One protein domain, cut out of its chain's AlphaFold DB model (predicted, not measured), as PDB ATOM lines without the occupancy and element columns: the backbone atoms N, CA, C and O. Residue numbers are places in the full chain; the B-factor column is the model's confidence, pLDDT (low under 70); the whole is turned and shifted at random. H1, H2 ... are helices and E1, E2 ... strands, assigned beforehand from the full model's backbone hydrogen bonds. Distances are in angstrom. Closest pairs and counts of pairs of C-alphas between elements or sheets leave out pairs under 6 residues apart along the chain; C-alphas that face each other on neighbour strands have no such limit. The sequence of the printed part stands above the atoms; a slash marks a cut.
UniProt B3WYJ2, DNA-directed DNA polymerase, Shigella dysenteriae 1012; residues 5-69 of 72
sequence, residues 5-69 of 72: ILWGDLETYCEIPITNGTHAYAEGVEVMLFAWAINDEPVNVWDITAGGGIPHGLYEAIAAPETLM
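AT A GLANCE: This is residues 5 to 69 of the 72 residues of the protein "DNA-directed DNA polymerase" of Shigella dysenteriae 1012 (UniProt B3WYJ2). What shape is it? An antiparallel sheet, E1-E2-E3, has helix H1 across one face near one end; beyond the other, residues 18 to 23 stick out. What else? Along the chain, E1, E2, E3 and H1 hold under half of the 65 printed residues. The mixed-class whole is loose, with a radius of gyration of the C-alphas of 14.0 A, spanning 38 by 25 by 19 A.

HOW THE PARTS SIT: How do the strands pair? E1, residues 6 to 13, E2, 30 to 38, and E3, 44 to 47, form a meander of two antiparallel hairpins. N 9 and O 35, and N 34 and O 46, are within hydrogen-bond range, at 2.9 A. Where is the helix? H1, residues 56 to 63, is on the sheet; its closest C-alphas to E2 are those of Leu 58 and Trp 36, 7.5 A. Its O i to N i+4 pairs are within range.

IN THESE COORDINATES: Where does E1 start? It starts at C-alpha 6, (149.512, 121.841, 158.067), and runs 22.7 A; E2 runs 23.8 A. Where does H1 end? It ends at C-alpha 63, (157.024, 128.709, 162.936).

THE WHOLE: Any cut? The printed part has no cut. Is confidence low? Residues 13 to 31, spanning the long E1-E2 link, have pLDDT under 70.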
ATOM      1  N   ILE A   5     146.251 122.194 161.453       87.75
ATOM      2  CA  ILE A   5     146.863 121.089 160.722       87.75
ATOM      3  C   ILE A   5     147.477 121.655 159.444       87.75
ATOM      4  O   ILE A   5     146.768 122.221 158.613       87.75
ATOM      5  N   LEU A   6     148.791 121.510 159.290       87.44
ATOM      6  CA  LEU A   6     149.512 121.841 158.067       87.44
ATOM      7  C   LEU A   6     149.685 120.571 157.237       87.44
ATOM      8  O   LEU A   6     150.494 119.706 157.567       87.44
ATOM      9  N   TRP A   7     148.943 120.486 156.139       87.25
ATOM     10  CA  TRP A   7     149.157 119.474 155.112       87.25
ATOM     11  C   TRP A   7     150.233 119.971 154.161       87.25
ATOM     12  O   TRP A   7     150.150 121.106 153.687       87.25
ATOM     13  N   GLY A   8     151.236 119.143 153.892       87.19
ATOM     14  CA  GLY A   8     152.351 119.512 153.035       87.19
ATOM     15  C   GLY A   8     152.828 118.354 152.180       87.19
ATOM     16  O   GLY A   8     152.943 117.235 152.673       87.19
ATOM     17  N   ASP A   9     153.122 118.655 150.921       83.06
ATOM     18  CA  ASP A   9     153.779 117.750 149.984       83.06
ATOM     19  C   ASP A   9     154.889 118.495 149.227       83.06
ATOM     20  O   ASP A   9     154.744 119.673 148.872       83.06
ATOM     21  N   LEU A  10     156.028 117.826 149.042       81.88
ATOM     22  CA  LEU A  10     157.268 118.413 148.532       81.88
ATOM     23  C   LEU A  10     157.681 117.706 147.247       81.88
ATOM     24  O   LEU A  10     158.008 116.521 147.258       81.88
ATOM     25  N   GLU A  11     157.768 118.466 146.163       79.38
ATOM     26  CA  GLU A  11     158.256 117.961 144.885       79.38
ATOM     27  C   GLU A  11     159.729 118.312 144.726       79.38
ATOM     28  O   GLU A  11     160.138 119.474 144.822       79.38
ATOM     29  N   THR A  12     160.536 117.287 144.482       75.81
ATOM     30  CA  THR A  12     161.994 117.387 144.460       75.81
ATOM     31  C   THR A  12     162.543 116.989 143.101       75.81
ATOM     32  O   THR A  12     162.060 116.052 142.467       75.81
ATOM     33  N   TYR A  13     163.569 117.700 142.642       68.00
ATOM     34  CA  TYR A  13     164.318 117.333 141.447       68.00
ATOM     35  C   TYR A  13     165.708 116.829 141.832       68.00
ATOM     36  O   TYR A  13     166.394 117.434 142.654       68.00
ATOM     37  N   CYS A  14     166.126 115.718 141.228       61.19
ATOM     38  CA  CYS A  14     167.478 115.187 141.360       61.19
ATOM     39  C   CYS A  14     167.966 114.667 140.006       61.19
ATOM     40  O   CYS A  14     167.318 113.816 139.394       61.19
ATOM     41  N   GLU A  15     169.131 115.132 139.557       59.78
ATOM     42  CA  GLU A  15     169.773 114.649 138.325       59.78
ATOM     43  C   GLU A  15     170.424 113.260 138.489       59.78
ATOM     44  O   GLU A  15     170.776 112.618 137.497       59.78
ATOM     45  N   ILE A  16     170.588 112.766 139.725       55.41
ATOM     46  CA  ILE A  16     171.271 111.499 140.015       55.41
ATOM     47  C   ILE A  16     170.254 110.342 140.001       55.41
ATOM     48  O   ILE A  16     169.354 110.302 140.845       55.41
ATOM     49  N   PRO A  17     170.389 109.351 139.095       54.09
ATOM     50  CA  PRO A  17     169.506 108.192 139.085       54.09
ATOM     51  C   PRO A  17     169.627 107.383 140.387       54.09
ATOM     52  O   PRO A  17     170.730 107.070 140.834       54.09
ATOM     53  N   ILE A  18     168.475 106.989 140.951       55.00
ATOM     54  CA  ILE A  18     168.241 106.328 142.263       55.00
ATOM     55  C   ILE A  18     169.041 105.019 142.502       55.00
ATOM     56  O   ILE A  18     169.014 104.433 143.582       55.00
ATOM     57  N   THR A  19     169.812 104.550 141.525       50.41
ATOM     58  CA  THR A  19     170.482 103.243 141.492       50.41
ATOM     59  C   THR A  19     171.546 102.958 142.565       50.41
ATOM     60  O   THR A  19     172.108 101.870 142.520       50.41
ATOM     61  N   ASN A  20     171.833 103.841 143.535       45.88
ATOM     62  CA  ASN A  20     172.839 103.570 144.583       45.88
ATOM     63  C   ASN A  20     172.563 104.201 145.969       45.88
ATOM     64  O   ASN A  20     173.471 104.685 146.640       45.88
ATOM     65  N   GLY A  21     171.321 104.109 146.453       51.19
ATOM     66  CA  GLY A  21     171.007 104.282 147.879       51.19
ATOM     67  C   GLY A  21     170.651 105.710 148.312       51.19
ATOM     68  O   GLY A  21     171.154 106.706 147.804       51.19
ATOM     69  N   THR A  22     169.765 105.791 149.303       51.44
ATOM     70  CA  THR A  22     169.086 107.000 149.806       51.44
ATOM     71  C   THR A  22     169.997 108.055 150.450       51.44
ATOM     72  O   THR A  22     169.543 109.167 150.695       51.44
ATOM     73  N   HIS A  23     171.275 107.756 150.708       47.12
ATOM     74  CA  HIS A  23     172.169 108.631 151.482       47.12
ATOM     75  C   HIS A  23     172.914 109.690 150.640       47.12
ATOM     76  O   HIS A  23     173.382 110.680 151.192       47.12
ATOM     77  N   ALA A  24     173.015 109.515 149.315       44.47
ATOM     78  CA  ALA A  24     173.628 110.498 148.404       44.47
ATOM     79  C   ALA A  24     172.601 111.449 147.756       44.47
ATOM     80  O   ALA A  24     172.971 112.387 147.059       44.47
ATOM     81  N   TYR A  25     171.309 111.198 147.983       48.25
ATOM     82  CA  TYR A  25     170.204 111.919 147.353       48.25
ATOM     83  C   TYR A  25     169.894 113.253 148.061       48.25
ATOM     84  O   TYR A  25     169.407 114.180 147.436       48.25
ATOM     85  N   ALA A  26     170.216 113.390 149.352       48.47
ATOM     86  CA  ALA A  26     169.782 114.535 150.160       48.47
ATOM     87  C   ALA A  26     170.588 115.836 149.955       48.47
ATOM     88  O   ALA A  26     170.068 116.907 150.244       48.47
ATOM     89  N   GLU A  27     171.834 115.771 149.472       48.81
ATOM     90  CA  GLU A  27     172.681 116.970 149.293       48.81
ATOM     91  C   GLU A  27     172.515 117.654 147.926       48.81
ATOM     92  O   GLU A  27     172.879 118.817 147.786       48.81
ATOM     93  N   GLY A  28     171.975 116.954 146.920       47.91
ATOM     94  CA  GLY A  28     171.821 117.458 145.546       47.91
ATOM     95  C   GLY A  28     170.372 117.571 145.077       47.91
ATOM     96  O   GLY A  28     170.127 117.676 143.878       47.91
ATOM     97  N   VAL A  29     169.419 117.467 146.002       58.47
ATOM     98  CA  VAL A  29     167.996 117.618 145.716       58.47
ATOM     99  C   VAL A  29     167.605 119.076 145.877       58.47
ATOM    100  O   VAL A  29     167.718 119.651 146.960       58.47
ATOM    101  N   GLU A  30     167.101 119.653 144.797       63.91
ATOM    102  CA  GLU A  30     166.454 120.956 144.831       63.91
ATOM    103  C   GLU A  30     164.952 120.740 145.040       63.91
ATOM    104  O   GLU A  30     164.305 119.986 144.305       63.91
ATOM    105  N   VAL A  31     164.393 121.362 146.081       67.81
ATOM    106  CA  VAL A  31     162.937 121.406 146.259       67.81
ATOM    107  C   VAL A  31     162.395 122.384 145.226       67.81
ATOM    108  O   VAL A  31     162.744 123.562 145.238       67.81
ATOM    109  N   MET A  32     161.551 121.884 144.333       79.62
ATOM    110  CA  MET A  32     161.014 122.656 143.218       79.62
ATOM    111  C   MET A  32     159.708 123.329 143.623       79.62
ATOM    112  O   MET A  32     159.538 124.534 143.442       79.62
ATOM    113  N   LEU A  33     158.796 122.550 144.213       82.56
ATOM    114  CA  LEU A  33     157.467 123.000 144.608       82.56
ATOM    115  C   LEU A  33     157.136 122.497 146.010       82.56
ATOM    116  O   LEU A  33     157.455 121.366 146.372       82.56
ATOM    117  N   PHE A  34     156.432 123.329 146.768       84.56
ATOM    118  CA  PHE A  34     155.811 122.940 148.027       84.56
ATOM    119  C   PHE A  34     154.307 123.211 147.924       84.56
ATOM    120  O   PHE A  34     153.870 124.364 147.952       84.56
ATOM    121  N   ALA A  35     153.513 122.146 147.810       89.00
ATOM    122  CA  ALA A  35     152.062 122.211 147.928       89.00
ATOM    123  C   ALA A  35     151.654 122.137 149.407       89.00
ATOM    124  O   ALA A  35     152.052 121.219 150.119       89.00
ATOM    125  N   TRP A  36     150.874 123.103 149.880       89.19
ATOM    126  CA  TRP A  36     150.484 123.194 151.282       89.19
ATOM    127  C   TRP A  36     149.039 123.653 151.463       89.19
ATOM    128  O   TRP A  36     148.512 124.436 150.674       89.19
ATOM    129  N   ALA A  37     148.402 123.188 152.532       90.69
ATOM    130  CA  ALA A  37     147.079 123.629 152.959       90.69
ATOM    131  C   ALA A  37     147.019 123.701 154.487       90.69
ATOM    132  O   ALA A  37     147.639 122.893 155.180       90.69
ATOM    133  N   ILE A  38     146.265 124.667 155.010       89.75
ATOM    134  CA  ILE A  38     146.014 124.801 156.448       89.75
ATOM    135  C   ILE A  38     144.581 124.355 156.712       89.75
ATOM    136  O   ILE A  38     143.643 124.956 156.195       89.75
ATOM    137  N   ASN A  39     144.403 123.338 157.551       89.00
ATOM    138  CA  ASN A  39     143.099 122.755 157.859       89.00
ATOM    139  C   ASN A  39     142.348 122.363 156.565       89.00
ATOM    140  O   ASN A  39     142.875 121.583 155.775       89.00
ATOM    141  N   ASP A  40     141.150 122.916 156.356       88.62
ATOM    142  CA  ASP A  40     140.293 122.696 155.185       88.62
ATOM    143  C   ASP A  40     140.375 123.842 154.151       88.62
ATOM    144  O   ASP A  40     139.538 123.940 153.249       88.62
ATOM    145  N   GLU A  41     141.354 124.744 154.287       89.12
ATOM    146  CA  GLU A  41     141.564 125.838 153.336       89.12
ATOM    147  C   GLU A  41     142.096 125.329 151.983       89.12
ATOM    148  O   GLU A  41     142.678 124.241 151.901       89.12
ATOM    149  N   PRO A  42     141.936 126.111 150.896       89.81
ATOM    150  CA  PRO A  42     142.441 125.736 149.582       89.81
ATOM    151  C   PRO A  42     143.941 125.430 149.582       89.81
ATOM    152  O   PRO A  42     144.737 126.103 150.239       89.81
ATOM    153  N   VAL A  43     144.326 124.451 148.763       89.75
ATOM    154  CA  VAL A  43     145.735 124.128 148.528       89.75
ATOM    155  C   VAL A  43     146.420 125.301 147.831       89.75
ATOM    156  O   VAL A  43     145.964 125.790 146.796       89.75
ATOM    157  N   ASN A  44     147.542 125.720 148.396       89.56
ATOM    158  CA  ASN A  44     148.455 126.707 147.850       89.56
ATOM    159  C   ASN A  44     149.729 126.004 147.378       89.56
ATOM    160  O   ASN A  44     150.144 125.005 147.955       89.56
ATOM    161  N   VAL A  45     150.374 126.540 146.345       89.56
ATOM    162  CA  VAL A  45     151.651 126.013 145.849       89.56
ATOM    163  C   VAL A  45     152.689 127.116 145.926       89.56
ATOM    164  O   VAL A  45     152.528 128.176 145.319       89.56
ATOM    165  N   TRP A  46     153.749 126.876 146.691       88.38
ATOM    166  CA  TRP A  46     154.943 127.702 146.659       88.38
ATOM    167  C   TRP A  46     155.900 127.159 145.601       88.38
ATOM    168  O   TRP A  46     156.455 126.072 145.752       88.38
ATOM    169  N   ASP A  47     156.077 127.933 144.534       86.62
ATOM    170  CA  ASP A  47     157.115 127.699 143.537       86.62
ATOM    171  C   ASP A  47     158.435 128.317 144.014       86.62
ATOM    172  O   ASP A  47     158.601 129.541 144.036       86.62
ATOM    173  N   ILE A  48     159.363 127.455 144.428       83.25
ATOM    174  CA  ILE A  48     160.680 127.847 144.943       83.25
ATOM    175  C   ILE A  48     161.592 128.269 143.781       83.25
ATOM    176  O   ILE A  48     162.436 129.155 143.936       83.25
ATOM    177  N   THR A  49     161.368 127.719 142.584       80.44
ATOM    178  CA  THR A  49     162.145 128.026 141.374       80.44
ATOM    179  C   THR A  49     161.877 129.432 140.845       80.44
ATOM    180  O   THR A  49     162.746 130.046 140.226       80.44
ATOM    181  N   ALA A  50     160.705 129.992 141.156       81.44
ATOM    182  CA  ALA A  50     160.350 131.366 140.818       81.44
ATOM    183  C   ALA A  50     161.187 132.419 141.579       81.44
ATOM    184  O   ALA A  50     161.075 133.613 141.291       81.44
ATOM    185  N   GLY A  51     162.012 132.012 142.557       74.06
ATOM    186  CA  GLY A  51     162.880 132.902 143.338       74.06
ATOM    187  C   GLY A  51     162.128 133.788 144.338       74.06
ATOM    188  O   GLY A  51     162.705 134.716 144.908       74.06
ATOM    189  N   GLY A  52     160.835 133.526 144.543       78.62
ATOM    190  CA  GLY A  52     160.020 134.191 145.551       78.62
ATOM    191  C   GLY A  52     160.354 133.694 146.957       78.62
ATOM    192  O   GLY A  52     160.608 132.509 147.169       78.62
ATOM    193  N   GLY A  53     160.325 134.603 147.934       83.38
ATOM    194  CA  GLY A  53     160.419 134.226 149.343       83.38
ATOM    195  C   GLY A  53     159.253 133.331 149.775       83.38
ATOM    196  O   GLY A  53     158.219 133.271 149.109       83.38
ATOM    197  N   ILE A  54     159.423 132.655 150.912       85.25
ATOM    198  CA  ILE A  54     158.393 131.785 151.486       85.25
ATOM    199  C   ILE A  54     157.061 132.543 151.668       85.25
ATOM    200  O   ILE A  54     157.066 133.662 152.196       85.25
ATOM    201  N   PRO A  55     155.911 131.973 151.254       89.25
ATOM    202  CA  PRO A  55     154.609 132.571 151.514       89.25
ATOM    203  C   PRO A  55     154.391 132.779 153.012       89.25
ATOM    204  O   PRO A  55     154.661 131.890 153.817       89.25
ATOM    205  N   HIS A  56     153.867 133.946 153.387       87.69
ATOM    206  CA  HIS A  56     153.733 134.333 154.793       87.69
ATOM    207  C   HIS A  56     152.921 133.322 155.620       87.69
ATOM    208  O   HIS A  56     153.384 132.910 156.676       87.69
ATOM    209  N   GLY A  57     151.784 132.844 155.099       85.56
ATOM    210  CA  GLY A  57     150.955 131.852 155.797       85.56
ATOM    211  C   GLY A  57     151.649 130.499 155.997       85.56
ATOM    212  O   GLY A  57     151.457 129.861 157.027       85.56
ATOM    213  N   LEU A  58     152.517 130.095 155.063       85.69
ATOM    214  CA  LEU A  58     153.337 128.893 155.223       85.69
ATOM    215  C   LEU A  58     154.411 129.097 156.298       85.69
ATOM    216  O   LEU A  58     154.627 128.223 157.133       85.69
ATOM    217  N   TYR A  59     155.064 130.262 156.303       88.19
ATOM    218  CA  TYR A  59     156.057 130.605 157.320       88.19
ATOM    219  C   TYR A  59     155.457 130.623 158.729       88.19
ATOM    220  O   TYR A  59     156.035 130.039 159.642       88.19
ATOM    221  N   GLU A  60     154.294 131.252 158.906       88.81
ATOM    222  CA  GLU A  60     153.595 131.287 160.194       88.81
ATOM    223  C   GLU A  60     153.188 129.888 160.656       88.81
ATOM    224  O   GLU A  60     153.422 129.542 161.813       88.81
ATOM    225  N   ALA A  61     152.656 129.058 159.754       86.25
ATOM    226  CA  ALA A  61     152.270 127.690 160.080       86.25
ATOM    227  C   ALA A  61     153.472 126.843 160.531       86.25
ATOM    228  O   ALA A  61     153.362 126.123 161.517       86.25
ATOM    229  N   ILE A  62     154.624 126.962 159.862       85.44
ATOM    230  CA  ILE A  62     155.854 126.236 160.226       85.44
ATOM    231  C   ILE A  62     156.469 126.769 161.530       85.44
ATOM    232  O   ILE A  62     157.011 125.997 162.318       85.44
ATOM    233  N   ALA A  63     156.427 128.084 161.757       86.19
ATOM    234  CA  ALA A  63     157.024 128.709 162.936       86.19
ATOM    235  C   ALA A  63     156.188 128.519 164.215       86.19
ATOM    236  O   ALA A  63     156.727 128.652 165.317       86.19
ATOM    237  N   ALA A  64     154.891 128.234 164.078       85.50
ATOM    238  CA  ALA A  64     153.974 128.041 165.191       85.50
ATOM    239  C   ALA A  64     154.138 126.640 165.822       85.50
ATOM    240  O   ALA A  64     153.856 125.635 165.166       85.50
ATOM    241  N   PRO A  65     154.565 126.533 167.097       83.31
ATOM    242  CA  PRO A  65     154.765 125.245 167.771       83.31
ATOM    243  C   PRO A  65     153.468 124.451 168.000       83.31
ATOM    244  O   PRO A  65     153.526 123.253 168.268       83.31
ATOM    245  N   GLU A  66     152.308 125.102 167.928       86.44
ATOM    246  CA  GLU A  66     150.977 124.497 168.016       86.44
ATOM    247  C   GLU A  66     150.453 123.925 166.688       86.44
ATOM    248  O   GLU A  66     149.384 123.310 166.671       86.44
ATOM    249  N   THR A  67     151.167 124.133 165.579       85.31
ATOM    250  CA  THR A  67     150.804 123.546 164.288       85.31
ATOM    251  C   THR A  67     151.218 122.081 164.247       85.31
ATOM    252  O   THR A  67     152.382 121.737 164.462       85.31
ATOM    253  N   LEU A  68     150.277 121.206 163.903       84.69
ATOM    254  CA  LEU A  68     150.551 119.801 163.636       84.69
ATOM    255  C   LEU A  68     150.810 119.589 162.146       84.69
ATOM    256  O   LEU A  68     149.959 119.889 161.314       84.69
ATOM    257  N   MET A  69     151.963 119.011 161.817       82.25
ATOM    258  CA  MET A  69     152.258 118.495 160.481       82.25
ATOM    259  C   MET A  69     152.161 116.963 160.521       82.25
ATOM    260  O   MET A  69     153.110 116.302 160.953       82.25
TER     261      MET A  69